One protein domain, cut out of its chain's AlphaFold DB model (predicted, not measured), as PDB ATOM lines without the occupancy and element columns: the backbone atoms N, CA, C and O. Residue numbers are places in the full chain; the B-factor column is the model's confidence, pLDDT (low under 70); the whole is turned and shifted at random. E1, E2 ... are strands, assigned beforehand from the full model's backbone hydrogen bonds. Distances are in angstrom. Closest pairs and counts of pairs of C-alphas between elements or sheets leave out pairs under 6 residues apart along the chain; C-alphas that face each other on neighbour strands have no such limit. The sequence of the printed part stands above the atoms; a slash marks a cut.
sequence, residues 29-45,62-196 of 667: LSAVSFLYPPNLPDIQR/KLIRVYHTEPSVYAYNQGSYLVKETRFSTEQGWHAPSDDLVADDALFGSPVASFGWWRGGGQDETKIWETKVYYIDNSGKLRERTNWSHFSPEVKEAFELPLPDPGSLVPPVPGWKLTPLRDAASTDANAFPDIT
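AT A GLANCE: This is residues 29 to 45 and 62 to 196 of the 667 residues of the protein "Fucose-specific lectin" of Stachybotrys chartarum IBT 40288 (UniProt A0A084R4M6). Two four-stranded antiparallel sheets lie face to face as a sandwich, E1 to E4 making one layer and E5 to E8 the other, with their strands nearly aligned. The first sheet curls across its width, and edge strands E1 and E5 come close at one side of the sandwich, while E4 and the short E8 come close at the other. Residues 39 to 45 and 165 to 170 stick out. The printed part has 152 residues, with eight named strands in the order E1 to E8 and no named helix; it is all strand by class, though only 62 residues are in named elements. It is compact, with a radius of gyration of the C-alphas of 16.5 A and spans of 43 by 39 by 36 A.

IN THESE COORDINATES: In the first sheet, E1 is residues 29 to 36, beginning at C-alpha 29 (19.337, -35.685, 31.105). E2, the longest strand by residues, is 62 to 71 and 29.4 A long; E3 is 81 to 89, 26.2 A; E4 is 100 to 106. In the second, E5 is 112 to 118, E6 is 128 to 136 and 26.5 A long, E7 is 142 to 150 and 26.8 A long, and E8 is 176 to 178, ending at C-alpha 178 (35.684, -26.176, 37.094).

HOW THE PARTS SIT: The first sheet runs E1 E2 E3 E4 and is strongly twisted, with C-alphas up to 5.2 A off its best plane. N 32 and O 65 of E1 and E2 are 2.9 A apart, N 66 and O 86 of E2 and E3 2.8 A, and N 83 and O 103 of E3 and E4 2.8 A, each within hydrogen-bond range. E2, E3 and E4 form a meander, each strand the antiparallel neighbour of the one before. E5, E6, E7 and E8 form another, with N 132 and O 115 at 2.9 A, N 145 and O 133 at 2.8 A, and N 177 and O 146 at 2.8 A. The sheets' strands stand at 15 degrees to each other. The closest C-alphas of E1 and E5 are those of Ser 30 and Ala 113, 5.3 A; of E4 and E8, those of Val 102 and Trp 176, 5.9 A. E1 and E8 are apart.

THE WHOLE: The C-alphas of Arg 45 and Gly 167 are the two farthest apart, 52.6 A. Residues 46 to 61 are not printed, and C-alphas 45 and 62 are 19.2 A apart across the cut. The link E7 to E8, 25 residues, is long. Mean pLDDT of the printed part is 79.0; residues under 70 include 40 to 45, 121 to 126 and 152 to 175.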
ATOM      1  N   LEU A  29      19.654 -36.933  31.776       89.12
ATOM      2  CA  LEU A  29      19.337 -35.685  31.105       89.12
ATOM      3  C   LEU A  29      19.056 -34.619  32.158       89.12
ATOM      4  O   LEU A  29      18.368 -34.868  33.144       89.12
ATOM      5  N   SER A  30      19.537 -33.412  31.902       93.25
ATOM      6  CA  SER A  30      19.102 -32.211  32.603       93.25
ATOM      7  C   SER A  30      18.838 -31.128  31.574       93.25
ATOM      8  O   SER A  30      19.491 -31.102  30.536       93.25
ATOM      9  N   ALA A  31      17.871 -30.253  31.819       92.38
ATOM     10  CA  ALA A  31      17.546 -29.199  30.877       92.38
ATOM     11  C   ALA A  31      17.191 -27.906  31.603       92.38
ATOM     12  O   ALA A  31      16.607 -27.930  32.685       92.38
ATOM     13  N   VAL A  32      17.533 -26.784  30.978       92.50
ATOM     14  CA  VAL A  32      17.157 -25.438  31.418       92.50
ATOM     15  C   VAL A  32      16.587 -24.661  30.238       92.50
ATOM     16  O   VAL A  32      17.009 -24.851  29.096       92.50
ATOM     17  N   SER A  33      15.622 -23.794  30.520       90.25
ATOM     18  CA  SER A  33      14.961 -22.918  29.551       90.25
ATOM     19  C   SER A  33      15.037 -21.480  30.053       90.25
ATOM     20  O   SER A  33      14.993 -21.267  31.265       90.25
ATOM     21  N   PHE A  34      15.210 -20.531  29.135       87.44
ATOM     22  CA  PHE A  34      15.235 -19.102  29.431       87.44
ATOM     23  C   PHE A  34      14.948 -18.255  28.183       87.44
ATOM     24  O   PHE A  34      15.034 -18.735  27.048       87.44
ATOM     25  N   LEU A  35      14.617 -16.978  28.387       84.25
ATOM     26  CA  LEU A  35      14.345 -16.011  27.315       84.25
ATOM     27  C   LEU A  35      15.412 -14.935  27.237       84.25
ATOM     28  O   LEU A  35      15.826 -14.411  28.271       84.25
ATOM     29  N   TYR A  36      15.758 -14.538  26.015       80.56
ATOM     30  CA  TYR A  36      16.554 -13.347  25.755       80.56
ATOM     31  C   TYR A  36      15.837 -12.400  24.771       80.56
ATOM     32  O   TYR A  36      15.448 -12.858  23.697       80.56
ATOM     33  N   PRO A  37      15.690 -11.095  25.078       80.00
ATOM     34  CA  PRO A  37      15.994 -10.454  26.360       80.00
ATOM     35  C   PRO A  37      15.178 -11.037  27.532       80.00
ATOM     36  O   PRO A  37      14.087 -11.577  27.303       80.00
ATOM     37  N   PRO A  38      15.682 -10.950  28.781       78.75
ATOM     38  CA  PRO A  38      14.959 -11.445  29.948       78.75
ATOM     39  C   PRO A  38      13.622 -10.716  30.093       78.75
ATOM     40  O   PRO A  38      13.582  -9.486  30.051       78.75
ATOM     41  N   ASN A  39      12.538 -11.459  30.308       70.75
ATOM     42  CA  ASN A  39      11.231 -10.891  30.639       70.75
ATOM     43  C   ASN A  39      10.869 -11.216  32.093       70.75
ATOM     44  O   ASN A  39      11.274 -12.252  32.623       70.75
ATOM     45  N   LEU A  40      10.125 -10.323  32.748       57.97
ATOM     46  CA  LEU A  40       9.609 -10.577  34.089       57.97
ATOM     47  C   LEU A  40       8.511 -11.650  34.005       57.97
ATOM     48  O   LEU A  40       7.622 -11.534  33.159       57.97
ATOM     49  N   PRO A  41       8.542 -12.685  34.859       55.44
ATOM     50  CA  PRO A  41       7.494 -13.692  34.870       55.44
ATOM     51  C   PRO A  41       6.192 -13.077  35.399       55.44
ATOM     52  O   PRO A  41       6.072 -12.774  36.585       55.44
ATOM     53  N   ASP A  42       5.212 -12.894  34.516       52.47
ATOM     54  CA  ASP A  42       3.841 -12.556  34.900       52.47
ATOM     55  C   ASP A  42       3.103 -13.831  35.341       52.47
ATOM     56  O   ASP A  42       3.187 -14.867  34.678       52.47
ATOM     57  N   ILE A  43       2.358 -13.774  36.450       50.16
ATOM     58  CA  ILE A  43       1.570 -14.914  36.950       50.16
ATOM     59  C   ILE A  43       0.460 -15.220  35.939       50.16
ATOM     60  O   ILE A  43      -0.559 -14.526  35.901       50.16
ATOM     61  N   GLN A  44       0.623 -16.269  35.130       54.78
ATOM     62  CA  GLN A  44      -0.361 -16.647  34.116       54.78
ATOM     63  C   GLN A  44      -0.793 -18.114  34.211       54.78
ATOM     64  O   GLN A  44      -0.085 -19.023  34.647       54.78
ATOM     65  N   ARG A  45      -2.043 -18.348  33.800       49.97
ATOM     66  CA  ARG A  45      -2.615 -19.689  33.652       49.97
ATOM     67  C   ARG A  45      -1.882 -20.403  32.516       49.97
ATOM     68  O   ARG A  45      -1.675 -19.802  31.468       49.97
ATOM     69  N   LYS A  62      13.714 -17.751  22.400       85.00
ATOM     70  CA  LYS A  62      13.577 -18.852  23.368       85.00
ATOM     71  C   LYS A  62      14.814 -19.719  23.299       85.00
ATOM     72  O   LYS A  62      15.150 -20.222  22.227       85.00
ATOM     73  N   LEU A  63      15.452 -19.914  24.442       86.94
ATOM     74  CA  LEU A  63      16.709 -20.630  24.557       86.94
ATOM     75  C   LEU A  63      16.513 -21.837  25.462       86.94
ATOM     76  O   LEU A  63      15.922 -21.743  26.536       86.94
ATOM     77  N   ILE A  64      16.998 -22.990  25.011       88.00
ATOM     78  CA  ILE A  64      16.962 -24.232  25.785       88.00
ATOM     79  C   ILE A  64      18.347 -24.850  25.733       88.00
ATOM     80  O   ILE A  64      19.001 -24.843  24.687       88.00
ATOM     81  N   ARG A  65      18.809 -25.361  26.870       88.81
ATOM     82  CA  ARG A  65      20.059 -26.112  26.987       88.81
ATOM     83  C   ARG A  65      19.735 -27.470  27.583       88.81
ATOM     84  O   ARG A  65      19.013 -27.544  28.573       88.81
ATOM     85  N   VAL A  66      20.247 -28.527  26.966       89.69
ATOM     86  CA  VAL A  66      20.077 -29.915  27.394       89.69
ATOM     87  C   VAL A  66      21.453 -30.502  27.649       89.69
ATOM     88  O   VAL A  66      22.299 -30.532  26.759       89.69
ATOM     89  N   TYR A  67      21.663 -30.985  28.863       90.38
ATOM     90  CA  TYR A  67      22.894 -31.603  29.316       90.38
ATOM     91  C   TYR A  67      22.732 -33.110  29.372       90.38
ATOM     92  O   TYR A  67      21.729 -33.613  29.884       90.38
ATOM     93  N   HIS A  68      23.727 -33.828  28.873       88.00
ATOM     94  CA  HIS A  68      23.740 -35.284  28.884       88.00
ATOM     95  C   HIS A  68      25.160 -35.820  29.025       88.00
ATOM     96  O   HIS A  68      26.134 -35.095  28.809       88.00
ATOM     97  N   THR A  69      25.275 -37.103  29.360       87.00
ATOM     98  CA  THR A  69      26.563 -37.792  29.398       87.00
ATOM     99  C   THR A  69      26.712 -38.783  28.253       87.00
ATOM    100  O   THR A  69      25.749 -39.424  27.826       87.00
ATOM    101  N   GLU A  70      27.922 -38.895  27.711       82.69
ATOM    102  CA  GLU A  70      28.255 -39.882  26.682       82.69
ATOM    103  C   GLU A  70      29.702 -40.373  26.821       82.69
ATOM    104  O   GLU A  70      30.521 -39.676  27.422       82.69
ATOM    105  N   PRO A  71      30.046 -41.560  26.287       85.19
ATOM    106  CA  PRO A  71      31.422 -42.040  26.296       85.19
ATOM    107  C   PRO A  71      32.380 -41.032  25.661       85.19
ATOM    108  O   PRO A  71      32.057 -40.426  24.634       85.19
ATOM    109  N   SER A  72      33.576 -40.892  26.236       84.56
ATOM    110  CA  SER A  72      34.579 -40.010  25.659       84.56
ATOM    111  C   SER A  72      34.973 -40.429  24.253       84.56
ATOM    112  O   SER A  72      35.220 -41.597  23.951       84.56
ATOM    113  N   VAL A  73      35.039 -39.417  23.394       80.25
ATOM    114  CA  VAL A  73      35.508 -39.526  22.020       80.25
ATOM    115  C   VAL A  73      36.973 -39.090  21.885       80.25
ATOM    116  O   VAL A  73      37.554 -39.289  20.820       80.25
ATOM    117  N   TYR A  74      37.570 -38.484  22.916       79.88
ATOM    118  CA  TYR A  74      38.957 -38.013  22.869       79.88
ATOM    119  C   TYR A  74      39.935 -39.131  23.231       79.88
ATOM    120  O   TYR A  74      39.638 -40.002  24.052       79.88
ATOM    121  N   ALA A  75      41.126 -39.110  22.629       81.44
ATOM    122  CA  ALA A  75      42.119 -40.147  22.878       81.44
ATOM    123  C   ALA A  75      42.759 -40.032  24.273       81.44
ATOM    124  O   ALA A  75      43.157 -41.042  24.849       81.44
ATOM    125  N   TYR A  76      42.855 -38.822  24.837       79.06
ATOM    126  CA  TYR A  76      43.580 -38.583  26.093       79.06
ATOM    127  C   TYR A  76      42.861 -39.079  27.357       79.06
ATOM    128  O   TYR A  76      43.527 -39.292  28.366       79.06
ATOM    129  N   ASN A  77      41.542 -39.269  27.315       82.12
ATOM    130  CA  ASN A  77      40.700 -39.693  28.443       82.12
ATOM    131  C   ASN A  77      39.814 -40.895  28.060       82.12
ATOM    132  O   ASN A  77      38.655 -40.994  28.478       82.12
ATOM    133  N   GLN A  78      40.354 -41.813  27.251       81.12
ATOM    134  CA  GLN A  78      39.675 -43.063  26.903       81.12
ATOM    135  C   GLN A  78      39.186 -43.784  28.168       81.12
ATOM    136  O   GLN A  78      39.936 -43.975  29.121       81.12
ATOM    137  N   GLY A  79      37.909 -44.170  28.177       81.56
ATOM    138  CA  GLY A  79      37.260 -44.811  29.327       81.56
ATOM    139  C   GLY A  79      36.540 -43.854  30.286       81.56
ATOM    140  O   GLY A  79      35.757 -44.324  31.108       81.56
ATOM    141  N   SER A  80      36.727 -42.537  30.150       87.25
ATOM    142  CA  SER A  80      35.900 -41.531  30.835       87.25
ATOM    143  C   SER A  80      34.631 -41.220  30.038       87.25
ATOM    144  O   SER A  80      34.508 -41.577  28.861       87.25
ATOM    145  N   TYR A  81      33.674 -40.555  30.677       89.50
ATOM    146  CA  TYR A  81      32.519 -39.956  30.016       89.50
ATOM    147  C   TYR A  81      32.708 -38.444  29.900       89.50
ATOM    148  O   TYR A  81      33.478 -37.823  30.631       89.50
ATOM    149  N   LEU A  82      31.982 -37.860  28.958       87.81
ATOM    150  CA  LEU A  82      31.880 -36.426  28.759       87.81
ATOM    151  C   LEU A  82      30.534 -35.965  29.289       87.81
ATOM    152  O   LEU A  82      29.530 -36.638  29.057       87.81
ATOM    153  N   VAL A  83      30.505 -34.800  29.927       90.56
ATOM    154  CA  VAL A  83      29.278 -34.016  30.064       90.56
ATOM    155  C   VAL A  83      29.217 -33.080  28.868       90.56
ATOM    156  O   VAL A  83      30.150 -32.311  28.620       90.56
ATOM    157  N   LYS A  84      28.125 -33.168  28.116       86.31
ATOM    158  CA  LYS A  84      27.897 -32.393  26.902       86.31
ATOM    159  C   LYS A  84      26.657 -31.546  27.011       86.31
ATOM    160  O   LYS A  84      25.708 -31.907  27.702       86.31
ATOM    161  N   GLU A  85      26.679 -30.450  26.277       86.69
ATOM    162  CA  GLU A  85      25.566 -29.536  26.132       86.69
ATOM    163  C   GLU A  85      25.055 -29.570  24.686       86.69
ATOM    164  O   GLU A  85      25.815 -29.513  23.724       86.69
ATOM    165  N   THR A  86      23.739 -29.680  24.533       83.00
ATOM    166  CA  THR A  86      23.025 -29.459  23.274       83.00
ATOM    167  C   THR A  86      22.127 -28.245  23.450       83.00
ATOM    168  O   THR A  86      21.452 -28.106  24.471       83.00
ATOM    169  N   ARG A  87      22.098 -27.358  22.457       83.06
ATOM    170  CA  ARG A  87      21.420 -26.065  22.559       83.06
ATOM    171  C   ARG A  87      20.295 -25.941  21.552       83.06
ATOM    172  O   ARG A  87      20.394 -26.469  20.451       83.06
ATOM    173  N   PHE A  88      19.267 -25.195  21.912       84.06
ATOM    174  CA  PHE A  88      18.215 -24.751  21.014       84.06
ATOM    175  C   PHE A  88      18.053 -23.239  21.125       84.06
ATOM    176  O   PHE A  88      18.065 -22.695  22.234       84.06
ATOM    177  N   SER A  89      17.852 -22.589  19.983       82.62
ATOM    178  CA  SER A  89      17.307 -21.236  19.899       82.62
ATOM    179  C   SER A  89      16.168 -21.187  18.884       82.62
ATOM    180  O   SER A  89      16.128 -21.964  17.929       82.62
ATOM    181  N   THR A  90      15.236 -20.254  19.057       79.81
ATOM    182  CA  THR A  90      14.183 -19.986  18.061       79.81
ATOM    183  C   THR A  90      14.729 -19.542  16.708       79.81
ATOM    184  O   THR A  90      14.079 -19.776  15.694       79.81
ATOM    185  N   GLU A  91      15.909 -18.921  16.686       77.06
ATOM    186  CA  GLU A  91      16.540 -18.397  15.472       77.06
ATOM    187  C   GLU A  91      17.321 -19.466  14.701       77.06
ATOM    188  O   GLU A  91      17.235 -19.528  13.475       77.06
ATOM    189  N   GLN A  92      18.082 -20.307  15.408       75.88
ATOM    190  CA  GLN A  92      19.044 -21.236  14.802       75.88
ATOM    191  C   GLN A  92      18.613 -22.710  14.901       75.88
ATOM    192  O   GLN A  92      19.179 -23.573  14.230       75.88
ATOM    193  N   GLY A  93      17.574 -23.016  15.685       79.69
ATOM    194  CA  GLY A  93      17.125 -24.381  15.935       79.69
ATOM    195  C   GLY A  93      18.063 -25.140  16.877       79.69
ATOM    196  O   GLY A  93      18.721 -24.547  17.729       79.69
ATOM    197  N   TRP A  94      18.081 -26.472  16.762       79.88
ATOM    198  CA  TRP A  94      18.948 -27.337  17.568       79.88
ATOM    199  C   TRP A  94      20.390 -27.341  17.042       79.88
ATOM    200  O   TRP A  94      20.613 -27.573  15.859       79.88
ATOM    201  N   HIS A  95      21.358 -27.170  17.935       75.12
ATOM    202  CA  HIS A  95      22.800 -27.276  17.685       75.12
ATOM    203  C   HIS A  95      23.328 -28.680  17.987       75.12
ATOM    204  O   HIS A  95      22.681 -29.433  18.712       75.12
ATOM    205  N   ALA A  96      24.496 -29.048  17.448       65.12
ATOM    206  CA  ALA A  96      25.045 -30.391  17.619       65.12
ATOM    207  C   ALA A  96      25.706 -30.584  18.997       65.12
ATOM    208  O   ALA A  96      26.295 -29.648  19.525       65.12
ATOM    209  N   PRO A  97      25.726 -31.804  19.575       58.09
ATOM    210  CA  PRO A  97      26.221 -32.000  20.942       58.09
ATOM    211  C   PRO A  97      27.740 -31.844  21.079       58.09
ATOM    212  O   PRO A  97      28.260 -31.756  22.182       58.09
ATOM    213  N   SER A  98      28.498 -31.879  19.975       57.75
ATOM    214  CA  SER A  98      29.945 -31.628  20.021       57.75
ATOM    215  C   SER A  98      30.303 -30.148  19.975       57.75
ATOM    216  O   SER A  98      31.489 -29.851  19.885       57.75
ATOM    217  N   ASP A  99      29.323 -29.245  19.918       63.62
ATOM    218  CA  ASP A  99      29.625 -27.821  19.872       63.62
ATOM    219  C   ASP A  99      30.127 -27.317  21.242       63.62
ATOM    220  O   ASP A  99      30.917 -26.376  21.245       63.62
ATOM    221  N   ASP A 100      29.792 -27.980  22.369       76.44
ATOM    222  CA  ASP A 100      30.125 -27.485  23.717       76.44
ATOM    223  C   ASP A 100      30.405 -28.601  24.756       76.44
ATOM    224  O   ASP A 100      29.508 -29.269  25.286       76.44
ATOM    225  N   LEU A 101      31.692 -28.790  25.066       82.81
ATOM    226  CA  LEU A 101      32.185 -29.681  26.118       82.81
ATOM    227  C   LEU A 101      32.058 -29.010  27.497       82.81
ATOM    228  O   LEU A 101      32.702 -27.999  27.770       82.81
ATOM    229  N   VAL A 102      31.267 -29.608  28.393       88.00
ATOM    230  CA  VAL A 102      31.077 -29.109  29.768       88.00
ATOM    231  C   VAL A 102      32.127 -29.694  30.712       88.00
ATOM    232  O   VAL A 102      32.728 -28.979  31.517       88.00
ATOM    233  N   ALA A 103      32.350 -31.006  30.616       90.06
ATOM    234  CA  ALA A 103      33.326 -31.735  31.417       90.06
ATOM    235  C   ALA A 103      33.849 -32.957  30.654       90.06
ATOM    236  O   ALA A 103      33.094 -33.627  29.952       90.06
ATOM    237  N   ASP A 104      35.132 -33.257  30.818       88.88
ATOM    238  CA  ASP A 104      35.856 -34.359  30.175       88.88
ATOM    239  C   ASP A 104      36.388 -35.403  31.167       88.88
ATOM    240  O   ASP A 104      37.110 -36.328  30.799       88.88
ATOM    241  N   ASP A 105      36.024 -35.255  32.430       91.00
ATOM    242  CA  ASP A 105      36.481 -36.042  33.566       91.00
ATOM    243  C   ASP A 105      35.324 -36.785  34.245       91.00
ATOM    244  O   ASP A 105      35.453 -37.179  35.396       91.00
ATOM    245  N   ALA A 106      34.183 -36.980  33.573       93.00
ATOM    246  CA  ALA A 106      33.016 -37.610  34.184       93.00
ATOM    247  C   ALA A 106      33.166 -39.136  34.314       93.00
ATOM    248  O   ALA A 106      33.727 -39.809  33.444       93.00
ATOM    249  N   LEU A 107      32.607 -39.697  35.391       93.19
ATOM    250  CA  LEU A 107      32.522 -41.143  35.607       93.19
ATOM    251  C   LEU A 107      31.637 -41.825  34.549       93.19
ATOM    252  O   LEU A 107      30.703 -41.224  34.016       93.19
ATOM    253  N   PHE A 108      31.870 -43.116  34.299       87.19
ATOM    254  CA  PHE A 108      30.946 -43.945  33.521       87.19
ATOM    255  C   PHE A 108      29.509 -43.801  34.038       87.19
ATOM    256  O   PHE A 108      29.223 -44.134  35.187       87.19
ATOM    257  N   GLY A 109      28.596 -43.333  33.180       80.31
ATOM    258  CA  GLY A 109      27.191 -43.195  33.565       80.31
ATOM    259  C   GLY A 109      26.920 -42.099  34.598       80.31
ATOM    260  O   GLY A 109      25.930 -42.184  35.326       80.31
ATOM    261  N   SER A 110      27.819 -41.114  34.688       92.75
ATOM    262  CA  SER A 110      27.709 -39.997  35.620       92.75
ATOM    263  C   SER A 110      26.342 -39.304  35.493       92.75
ATOM    264  O   SER A 110      25.907 -39.017  34.368       92.75
ATOM    265  N   PRO A 111      25.640 -39.055  36.615       94.50
ATOM    266  CA  PRO A 111      24.438 -38.240  36.613       94.50
ATOM    267  C   PRO A 111      24.764 -36.789  36.275       94.50
ATOM    268  O   PRO A 111      25.861 -36.308  36.550       94.50
ATOM    269  N   VAL A 112      23.789 -36.084  35.708       95.12
ATOM    270  CA  VAL A 112      23.914 -34.659  35.402       95.12
ATOM    271  C   VAL A 112      22.702 -33.907  35.930       95.12
ATOM    272  O   VAL A 112      21.567 -34.321  35.712       95.12
ATOM    273  N   ALA A 113      22.943 -32.802  36.629       97.50
ATOM    274  CA  ALA A 113      21.910 -31.884  37.095       97.50
ATOM    275  C   ALA A 113      22.343 -30.445  36.819       97.50
ATOM    276  O   ALA A 113      23.529 -30.129  36.888       97.50
ATOM    277  N   SER A 114      21.400 -29.565  36.498       96.81
ATOM    278  CA  SER A 114      21.710 -28.191  36.118       96.81
ATOM    279  C   SER A 114      20.607 -27.222  36.513       96.81
ATOM    280  O   SER A 114      19.440 -27.595  36.608       96.81
ATOM    281  N   PHE A 115      20.994 -25.969  36.724       96.00
ATOM    282  CA  PHE A 115      20.088 -24.828  36.796       96.00
ATOM    283  C   PHE A 115      20.817 -23.580  36.282       96.00
ATOM    284  O   PHE A 115      22.050 -23.549  36.226       96.00
ATOM    285  N   GLY A 116      20.070 -22.537  35.925       93.06
ATOM    286  CA  GLY A 116      20.648 -21.268  35.491       93.06
ATOM    287  C   GLY A 116      19.791 -20.066  35.870       93.06
ATOM    288  O   GLY A 116      18.649 -20.221  36.305       93.06
ATOM    289  N   TRP A 117      20.376 -18.874  35.785       91.06
ATOM    290  CA  TRP A 117      19.704 -17.611  36.079       91.06
ATOM    291  C   TRP A 117      20.394 -16.431  35.386       91.06
ATOM    292  O   TRP A 117      21.590 -16.458  35.097       91.06
ATOM    293  N   TRP A 118      19.646 -15.347  35.186       87.69
ATOM    294  CA  TRP A 118      20.204 -14.062  34.765       87.69
ATOM    295  C   TRP A 118      20.915 -13.374  35.931       87.69
ATOM    296  O   TRP A 118      20.336 -13.211  37.012       87.69
ATOM    297  N   ARG A 119      22.164 -12.943  35.731       84.31
ATOM    298  CA  ARG A 119      22.879 -12.115  36.716       84.31
ATOM    299  C   ARG A 119      22.228 -10.722  36.774       84.31
ATOM    300  O   ARG A 119      21.742 -10.218  35.767       84.31
ATOM    301  N   GLY A 120      22.124 -10.127  37.964       70.06
ATOM    302  CA  GLY A 120      21.368  -8.885  38.172       70.06
ATOM    303  C   GLY A 120      22.185  -7.789  38.854       70.06
ATOM    304  O   GLY A 120      22.650  -8.009  39.972       70.06
ATOM    305  N   GLY A 121      22.241  -6.610  38.214       52.66
ATOM    306  CA  GLY A 121      22.956  -5.421  38.705       52.66
ATOM    307  C   GLY A 121      23.339  -4.414  37.604       52.66
ATOM    308  O   GLY A 121      24.507  -4.217  37.307       52.66
ATOM    309  N   GLY A 122      22.365  -3.729  36.993       51.66
ATOM    310  CA  GLY A 122      22.608  -2.650  36.009       51.66
ATOM    311  C   GLY A 122      22.231  -3.003  34.562       51.66
ATOM    312  O   GLY A 122      21.854  -4.137  34.279       51.66
ATOM    313  N   GLN A 123      22.303  -2.022  33.645       50.31
ATOM    314  CA  GLN A 123      21.866  -2.160  32.238       50.31
ATOM    315  C   GLN A 123      22.646  -3.218  31.427       50.31
ATOM    316  O   GLN A 123      22.124  -3.711  30.429       50.31
ATOM    317  N   ASP A 124      23.862  -3.581  31.850       53.00
ATOM    318  CA  ASP A 124      24.698  -4.582  31.169       53.00
ATOM    319  C   ASP A 124      24.681  -5.969  31.830       53.00
ATOM    320  O   ASP A 124      25.036  -6.951  31.185       53.00
ATOM    321  N   GLU A 125      24.229  -6.103  33.082       55.88
ATOM    322  CA  GLU A 125      24.224  -7.403  33.776       55.88
ATOM    323  C   GLU A 125      23.049  -8.303  33.367       55.88
ATOM    324  O   GLU A 125      23.190  -9.524  33.373       55.88
ATOM    325  N   THR A 126      21.944  -7.734  32.866       64.56
ATOM    326  CA  THR A 126      20.798  -8.485  32.304       64.56
ATOM    327  C   THR A 126      21.115  -9.199  30.982       64.56
ATOM    328  O   THR A 126      20.228  -9.771  30.355       64.56
ATOM    329  N   LYS A 127      22.368  -9.133  30.531       77.81
ATOM    330  CA  LYS A 127      22.893  -9.773  29.321       77.81
ATOM    331  C   LYS A 127      23.722 -11.018  29.626       77.81
ATOM    332  O   LYS A 127      24.224 -11.644  28.699       77.81
ATOM    333  N   ILE A 128      23.903 -11.377  30.900       83.88
ATOM    334  CA  ILE A 128      24.721 -12.525  31.297       83.88
ATOM    335  C   ILE A 128      23.835 -13.588  31.940       83.88
ATOM    336  O   ILE A 128      23.311 -13.402  33.042       83.88
ATOM    337  N   TRP A 129      23.706 -14.719  31.256       87.81
ATOM    338  CA  TRP A 129      23.107 -15.929  31.800       87.81
ATOM    339  C   TRP A 129      24.194 -16.778  32.449       87.81
ATOM    340  O   TRP A 129      25.194 -17.120  31.814       87.81
ATOM    341  N   GLU A 130      24.004 -17.122  33.714       90.00
ATOM    342  CA  GLU A 130      24.884 -18.029  34.433       90.00
ATOM    343  C   GLU A 130      24.243 -19.408  34.543       90.00
ATOM    344  O   GLU A 130      23.104 -19.532  34.992       90.00
ATOM    345  N   THR A 131      24.996 -20.442  34.172       92.94
ATOM    346  CA  THR A 131      24.583 -21.838  34.328       92.94
ATOM    347  C   THR A 131      25.533 -22.576  35.256       92.94
ATOM    348  O   THR A 131      26.754 -22.447  35.143       92.94
ATOM    349  N   LYS A 132      24.969 -23.414  36.129       95.44
ATOM    350  CA  LYS A 132      25.704 -24.397  36.923       95.44
ATOM    351  C   LYS A 132      25.310 -25.810  36.514       95.44
ATOM    352  O   LYS A 132      24.124 -26.103  36.370       95.44
ATOM    353  N   VAL A 133      26.309 -26.672  36.336       96.94
ATOM    354  CA  VAL A 133      26.147 -28.096  36.019       96.94
ATOM    355  C   VAL A 133      26.899 -28.924  37.051       96.94
ATOM    356  O   VAL A 133      28.079 -28.686  37.309       96.94
ATOM    357  N   TYR A 134      26.216 -29.912  37.615       98.31
ATOM    358  CA  TYR A 134      26.747 -30.841  38.601       98.31
ATOM    359  C   TYR A 134      26.811 -32.245  38.024       98.31
ATOM    360  O   TYR A 134      25.889 -32.679  37.330       98.31
ATOM    361  N   TYR A 135      27.901 -32.941  38.323       97.69
ATOM    362  CA  TYR A 135      28.185 -34.286  37.833       97.69
ATOM    363  C   TYR A 135      29.135 -35.011  38.788       97.69
ATOM    364  O   TYR A 135      29.714 -34.396  39.683       97.69
ATOM    365  N   ILE A 136      29.297 -36.318  38.602       97.50
ATOM    366  CA  ILE A 136      30.301 -37.125  39.307       97.50
ATOM    367  C   ILE A 136      31.527 -37.318  38.412       97.50
ATOM    368  O   ILE A 136      31.390 -37.795  37.278       97.50
ATOM    369  N   ASP A 137      32.708 -36.948  38.905       95.56
ATOM    370  CA  ASP A 137      33.974 -37.147  38.193       95.56
ATOM    371  C   ASP A 137      34.488 -38.592  38.283       95.56
ATOM    372  O   ASP A 137      33.965 -39.428  39.019       95.56
ATOM    373  N   ASN A 138      35.529 -38.902  37.516       92.94
ATOM    374  CA  ASN A 138      36.150 -40.221  37.421       92.94
ATOM    375  C   ASN A 138      36.774 -40.722  38.738       92.94
ATOM    376  O   ASN A 138      37.040 -41.919  38.855       92.94
ATOM    377  N   SER A 139      36.963 -39.847  39.728       93.44
ATOM    378  CA  SER A 139      37.381 -40.209  41.085       93.44
ATOM    379  C   SER A 139      36.200 -40.552  42.001       93.44
ATOM    380  O   SER A 139      36.398 -40.977  43.139       93.44
ATOM    381  N   GLY A 140      34.969 -40.404  41.503       95.25
ATOM    382  CA  GLY A 140      33.735 -40.625  42.248       95.25
ATOM    383  C   GLY A 140      33.278 -39.406  43.047       95.25
ATOM    384  O   GLY A 140      32.404 -39.557  43.896       95.25
ATOM    385  N   LYS A 141      33.842 -38.216  42.806       96.50
ATOM    386  CA  LYS A 141      33.516 -36.998  43.560       96.50
ATOM    387  C   LYS A 141      32.461 -36.159  42.855       96.50
ATOM    388  O   LYS A 141      32.457 -36.045  41.630       96.50
ATOM    389  N   LEU A 142      31.578 -35.532  43.631       97.62
ATOM    390  CA  LEU A 142      30.632 -34.537  43.130       97.62
ATOM    391  C   LEU A 142      31.385 -33.265  42.723       97.62
ATOM    392  O   LEU A 142      32.158 -32.719  43.508       97.62
ATOM    393  N   ARG A 143      31.143 -32.783  41.503       96.75
ATOM    394  CA  ARG A 143      31.803 -31.615  40.910       96.75
ATOM    395  C   ARG A 143      30.799 -30.599  40.390       96.75
ATOM    396  O   ARG A 143      29.692 -30.954  39.996       96.75
ATOM    397  N   GLU A 144      31.235 -29.343  40.328       96.06
ATOM    398  CA  GLU A 144      30.495 -28.219  39.755       96.06
ATOM    399  C   GLU A 144      31.270 -27.603  38.578       96.06
ATOM    400  O   GLU A 144      32.449 -27.255  38.701       96.06
ATOM    401  N   ARG A 145      30.582 -27.418  37.448       93.56
ATOM    402  CA  ARG A 145      31.005 -26.569  36.326       93.56
ATOM    403  C   ARG A 145      30.126 -25.325  36.287       93.56
ATOM    404  O   ARG A 145      28.907 -25.425  36.408       93.56
ATOM    405  N   THR A 146      30.735 -24.162  36.087       90.50
ATOM    406  CA  THR A 146      30.023 -22.882  35.937       90.50
ATOM    407  C   THR A 146      30.301 -22.286  34.562       90.50
ATOM    408  O   THR A 146      31.455 -22.260  34.136       90.50
ATOM    409  N   ASN A 147      29.266 -21.778  33.893       88.12
ATOM    410  CA  ASN A 147      29.385 -21.035  32.643       88.12
ATOM    411  C   ASN A 147      28.684 -19.680  32.700       88.12
ATOM    412  O   ASN A 147      27.614 -19.560  33.290       88.12
ATOM    413  N   TRP A 148      29.278 -18.690  32.026       86.12
ATOM    414  CA  TRP A 148      28.673 -17.389  31.751       86.12
ATOM    415  C   TRP A 148      28.465 -17.227  30.244       86.12
ATOM    416  O   TRP A 148      29.421 -17.123  29.474       86.12
ATOM    417  N   SER A 149      27.202 -17.208  29.835       82.06
ATOM    418  CA  SER A 149      26.778 -16.935  28.466       82.06
ATOM    419  C   SER A 149      26.405 -15.459  28.341       82.06
ATOM    420  O   SER A 149      25.522 -14.971  29.045       82.06
ATOM    421  N   HIS A 150      27.102 -14.743  27.462       79.62
ATOM    422  CA  HIS A 150      26.879 -13.322  27.196       79.62
ATOM    423  C   HIS A 150      25.966 -13.147  25.977       79.62
ATOM    424  O   HIS A 150      26.215 -13.761  24.942       79.62
ATOM    425  N   PHE A 151      24.955 -12.289  26.093       77.44
ATOM    426  CA  PHE A 151      23.952 -12.025  25.064       77.44
ATOM    427  C   PHE A 151      23.917 -10.535  24.703       77.44
ATOM    428  O   PHE A 151      23.731  -9.683  25.568       77.44
ATOM    429  N   SER A 152      24.067 -10.186  23.426       68.75
ATOM    430  CA  SER A 152      23.745  -8.843  22.921       68.75
ATOM    431  C   SER A 152      23.421  -8.893  21.421       68.75
ATOM    432  O   SER A 152      23.813  -9.860  20.772       68.75
ATOM    433  N   PRO A 153      22.740  -7.884  20.848       58.88
ATOM    434  CA  PRO A 153      22.490  -7.836  19.404       58.88
ATOM    435  C   PRO A 153      23.778  -7.793  18.558       58.88
ATOM    436  O   PRO A 153      23.780  -8.249  17.418       58.88
ATOM    437  N   GLU A 154      24.876  -7.249  19.097       56.47
ATOM    438  CA  GLU A 154      26.151  -7.068  18.387       56.47
ATOM    439  C   GLU A 154      27.223  -8.124  18.729       56.47
ATOM    440  O   GLU A 154      28.131  -8.370  17.932       56.47
ATOM    441  N   VAL A 155      27.142  -8.743  19.910       53.91
ATOM    442  CA  VAL A 155      28.085  -9.758  20.414       53.91
ATOM    443  C   VAL A 155      27.421 -11.123  20.351       53.91
ATOM    444  O   VAL A 155      26.481 -11.403  21.094       53.91
ATOM    445  N   LYS A 156      27.964 -11.956  19.465       54.97
ATOM    446  CA  LYS A 156      27.690 -13.389  19.350       54.97
ATOM    447  C   LYS A 156      27.824 -14.094  20.704       54.97
ATOM    448  O   LYS A 156      28.618 -13.647  21.534       54.97
ATOM    449  N   GLU A 157      27.099 -15.196  20.920       62.56
ATOM    450  CA  GLU A 157      27.244 -15.975  22.163       62.56
ATOM    451  C   GLU A 157      28.738 -16.287  22.410       62.56
ATOM    452  O   GLU A 157      29.509 -16.445  21.461       62.56
ATOM    453  N   ALA A 158      29.184 -16.402  23.668       56.47
ATOM    454  CA  ALA A 158      30.609 -16.610  23.995       56.47
ATOM    455  C   ALA A 158      31.256 -17.809  23.256       56.47
ATOM    456  O   ALA A 158      32.470 -17.855  23.065       56.47
ATOM    457  N   PHE A 159      30.429 -18.753  22.812       59.06
ATOM    458  CA  PHE A 159      30.783 -19.975  22.093       59.06
ATOM    459  C   PHE A 159      30.745 -19.840  20.561       59.06
ATOM    460  O   PHE A 159      31.210 -20.712  19.831       59.06
ATOM    461  N   GLU A 160      30.203 -18.748  20.041       61.66
ATOM    462  CA  GLU A 160      30.174 -18.416  18.615       61.66
ATOM    463  C   GLU A 160      31.385 -17.561  18.188       61.66
ATOM    464  O   GLU A 160      31.553 -17.248  17.003       61.66
ATOM    465  N   LEU A 161      32.243 -17.189  19.143       63.62
ATOM    466  CA  LEU A 161      33.541 -16.577  18.879       63.62
ATOM    467  C   LEU A 161      34.536 -17.631  18.350       63.62
ATOM    468  O   LEU A 161      34.507 -18.779  18.806       63.62
ATOM    469  N   PRO A 162      35.427 -17.270  17.403       63.81
ATOM    470  CA  PRO A 162      36.531 -18.136  16.997       63.81
ATOM    471  C   PRO A 162      37.361 -18.553  18.211       63.81
ATOM    472  O   PRO A 162      37.607 -17.735  19.104       63.81
ATOM    473  N   LEU A 163      37.801 -19.811  18.245       62.41
ATOM    474  CA  LEU A 163      38.663 -20.257  19.329       62.41
ATOM    475  C   LEU A 163      40.015 -19.524  19.304       62.41
ATOM    476  O   LEU A 163      40.573 -19.324  18.223       62.41
ATOM    477  N   PRO A 164      40.567 -19.172  20.479       63.88
ATOM    478  CA  PRO A 164      41.961 -18.759  20.616       63.88
ATOM    479  C   PRO A 164      42.938 -19.841  20.136       63.88
ATOM    480  O   PRO A 164      42.588 -21.019  20.053       63.88
ATOM    481  N   ASP A 165      44.196 -19.463  19.895       65.00
ATOM    482  CA  ASP A 165      45.260 -20.414  19.562       65.00
ATOM    483  C   ASP A 165      45.400 -21.519  20.637       65.00
ATOM    484  O   ASP A 165      45.418 -21.197  21.835       65.00
ATOM    485  N   PRO A 166      45.614 -22.798  20.251       57.62
ATOM    486  CA  PRO A 166      45.728 -23.932  21.182       57.62
ATOM    487  C   PRO A 166      46.766 -23.750  22.296       57.62
ATOM    488  O   PRO A 166      46.645 -24.318  23.373       57.62
ATOM    489  N   GLY A 167      47.820 -22.960  22.062       60.41
ATOM    490  CA  GLY A 167      48.853 -22.682  23.069       60.41
ATOM    491  C   GLY A 167      48.409 -21.765  24.216       60.41
ATOM    492  O   GLY A 167      49.159 -21.606  25.172       60.41
ATOM    493  N   SER A 168      47.227 -21.150  24.117       61.53
ATOM    494  CA  SER A 168      46.693 -20.189  25.094       61.53
ATOM    495  C   SER A 168      45.457 -20.693  25.848       61.53
ATOM    496  O   SER A 168      44.969 -20.021  26.756       61.53
ATOM    497  N   LEU A 169      44.946 -21.868  25.476       58.34
ATOM    498  CA  LEU A 169      43.730 -22.441  26.040       58.34
ATOM    499  C   LEU A 169      44.035 -23.335  27.248       58.34
ATOM    500  O   LEU A 169      45.102 -23.931  27.351       58.34
ATOM    501  N   VAL A 170      43.079 -23.436  28.175       58.47
ATOM    502  CA  VAL A 170      43.130 -24.366  29.317       58.47
ATOM    503  C   VAL A 170      41.788 -25.090  29.394       58.47
ATOM    504  O   VAL A 170      40.852 -24.514  29.933       58.47
ATOM    505  N   PRO A 171      41.638 -26.313  28.858       59.47
ATOM    506  CA  PRO A 171      40.342 -26.951  28.720       59.47
ATOM    507  C   PRO A 171      39.714 -27.296  30.086       59.47
ATOM    508  O   PRO A 171      40.429 -27.481  31.081       59.47
ATOM    509  N   PRO A 172      38.379 -27.424  30.144       58.97
ATOM    510  CA  PRO A 172      37.449 -27.215  29.033       58.97
ATOM    511  C   PRO A 172      37.181 -25.716  28.804       58.97
ATOM    512  O   PRO A 172      36.943 -24.972  29.748       58.97
ATOM    513  N   VAL A 173      37.234 -25.249  27.554       58.97
ATOM    514  CA  VAL A 173      36.764 -23.905  27.157       58.97
ATOM    515  C   VAL A 173      36.405 -23.923  25.667       58.97
ATOM    516  O   VAL A 173      37.052 -24.652  24.917       58.97
ATOM    517  N   PRO A 174      35.435 -23.087  25.236       56.50
ATOM    518  CA  PRO A 174      35.087 -21.819  25.886       56.50
ATOM    519  C   PRO A 174      34.056 -21.922  27.015       56.50
ATOM    520  O   PRO A 174      33.134 -22.710  26.954       56.50
ATOM    521  N   GLY A 175      34.193 -21.102  28.054       66.06
ATOM    522  CA  GLY A 175      33.118 -20.770  28.984       66.06
ATOM    523  C   GLY A 175      32.897 -21.660  30.215       66.06
ATOM    524  O   GLY A 175      32.359 -21.130  31.183       66.06
ATOM    525  N   TRP A 176      33.264 -22.946  30.238       83.50
ATOM    526  CA  TRP A 176      32.992 -23.819  31.397       83.50
ATOM    527  C   TRP A 176      34.166 -23.893  32.378       83.50
ATOM    528  O   TRP A 176      35.189 -24.517  32.122       83.50
ATOM    529  N   LYS A 177      34.007 -23.306  33.564       85.69
ATOM    530  CA  LYS A 177      35.018 -23.333  34.626       85.69
ATOM    531  C   LYS A 177      34.726 -24.441  35.635       85.69
ATOM    532  O   LYS A 177      33.615 -24.514  36.158       85.69
ATOM    533  N   LEU A 178      35.731 -25.264  35.948       88.56
ATOM    534  CA  LEU A 178      35.684 -26.176  37.094       88.56
ATOM    535  C   LEU A 178      35.795 -25.380  38.389       88.56
ATOM    536  O   LEU A 178      36.786 -24.674  38.592       88.56
ATOM    537  N   THR A 179      34.821 -25.530  39.278       89.06
ATOM    538  CA  THR A 179      34.966 -25.016  40.638       89.06
ATOM    539  C   THR A 179      35.939 -25.931  41.399       89.06
ATOM    540  O   THR A 179      35.763 -27.160  41.393       89.06
ATOM    541  N   PRO A 180      37.010 -25.383  42.009       87.44
ATOM    542  CA  PRO A 180      37.936 -26.173  42.812       87.44
ATOM    543  C   PRO A 180      37.222 -26.828  43.993       87.44
ATOM    544  O   PRO A 180      36.324 -26.228  44.590       87.44
ATOM    545  N   LEU A 181      37.649 -28.045  44.336       90.25
ATOM    546  CA  LEU A 181      37.218 -28.677  45.577       90.25
ATOM    547  C   LEU A 181      37.833 -27.945  46.768       90.25
ATOM    548  O   LEU A 181      38.961 -27.450  46.701       90.25
ATOM    549  N   ARG A 182      37.081 -27.890  47.861       86.00
ATOM    550  CA  ARG A 182      37.536 -27.367  49.141       86.00
ATOM    551  C   ARG A 182      38.589 -28.322  49.697       86.00
ATOM    552  O   ARG A 182      38.266 -29.425  50.124       86.00
ATOM    553  N   ASP A 183      39.842 -27.884  49.675       75.25
ATOM    554  CA  ASP A 183      40.931 -28.557  50.385       75.25
ATOM    555  C   ASP A 183      40.677 -28.500  51.903       75.25
ATOM    556  O   ASP A 183      40.083 -27.539  52.398       75.25
ATOM    557  N   ALA A 184      41.154 -29.492  52.653       62.12
ATOM    558  CA  ALA A 184      41.019 -29.564  54.109       62.12
ATOM    559  C   ALA A 184      41.618 -28.333  54.823       62.12
ATOM    560  O   ALA A 184      41.192 -27.989  55.924       62.12
ATOM    561  N   ALA A 185      42.581 -27.656  54.187       60.34
ATOM    562  CA  ALA A 185      43.197 -26.419  54.669       60.34
ATOM    563  C   ALA A 185      42.537 -25.129  54.132       60.34
ATOM    564  O   ALA A 185      42.907 -24.031  54.555       60.34
ATOM    565  N   SER A 186      41.593 -25.225  53.189       68.44
ATOM    566  CA  SER A 186      41.005 -24.059  52.526       68.44
ATOM    567  C   SER A 186      39.930 -23.395  53.385       68.44
ATOM    568  O   SER A 186      38.940 -24.016  53.767       68.44
ATOM    569  N   THR A 187      40.084 -22.090  53.622       68.62
ATOM    570  CA  THR A 187      39.054 -21.235  54.231       68.62
ATOM    571  C   THR A 187      38.130 -20.593  53.192       68.62
ATOM    572  O   THR A 187      37.327 -19.729  53.545       68.62
ATOM    573  N   ASP A 188      38.259 -20.947  51.907       77.19
ATOM    574  CA  ASP A 188      37.407 -20.392  50.855       77.19
ATOM    575  C   ASP A 188      36.000 -20.993  50.942       77.19
ATOM    576  O   ASP A 188      35.736 -22.129  50.536       77.19
ATOM    577  N   ALA A 189      35.075 -20.195  51.470       69.56
ATOM    578  CA  ALA A 189      33.676 -20.565  51.594       69.56
ATOM    579  C   ALA A 189      33.003 -20.836  50.231       69.56
ATOM    580  O   ALA A 189      32.032 -21.599  50.175       69.56
ATOM    581  N   ASN A 190      33.539 -20.274  49.138       76.00
ATOM    582  CA  ASN A 190      33.034 -20.472  47.778       76.00
ATOM    583  C   ASN A 190      33.598 -21.730  47.097       76.00
ATOM    584  O   ASN A 190      33.065 -22.138  46.063       76.00
ATOM    585  N   ALA A 191      34.641 -22.363  47.653       87.19
ATOM    586  CA  ALA A 191      35.147 -23.631  47.136       87.19
ATOM    587  C   ALA A 191      34.090 -24.734  47.290       87.19
ATOM    588  O   ALA A 191      33.387 -24.801  48.306       87.19
ATOM    589  N   PHE A 192      33.980 -25.590  46.274       93.31
ATOM    590  CA  PHE A 192      32.948 -26.621  46.226       93.31
ATOM    591  C   PHE A 192      33.263 -27.746  47.225       93.31
ATOM    592  O   PHE A 192      34.420 -28.156  47.304       93.31
ATOM    593  N   PRO A 193      32.299 -28.266  47.999       93.31
ATOM    594  CA  PRO A 193      32.585 -29.293  48.996       93.31
ATOM    595  C   PRO A 193      33.148 -30.591  48.401       93.31
ATOM    596  O   PRO A 193      32.680 -31.054  47.363       93.31
ATOM    597  N   ASP A 194      34.115 -31.208  49.085       93.69
ATOM    598  CA  ASP A 194      34.653 -32.521  48.711       93.69
ATOM    599  C   ASP A 194      33.702 -33.639  49.172       93.69
ATOM    600  O   ASP A 194      33.666 -33.997  50.350       93.69
ATOM    601  N   ILE A 195      32.869 -34.136  48.252       95.38
ATOM    602  CA  ILE A 195      31.806 -35.107  48.540       95.38
ATOM    603  C   ILE A 195      31.938 -36.319  47.629       95.38
ATOM    604  O   ILE A 195      31.893 -36.191  46.405       95.38
ATOM    605  N   THR A 196      31.974 -37.501  48.244       96.56
ATOM    606  CA  THR A 196      31.889 -38.798  47.565       96.56
ATOM    607  C   THR A 196      30.521 -39.427  47.849       96.56
ATOM    608  O   THR A 196      30.307 -39.956  48.944       96.56
TER     609      THR A 196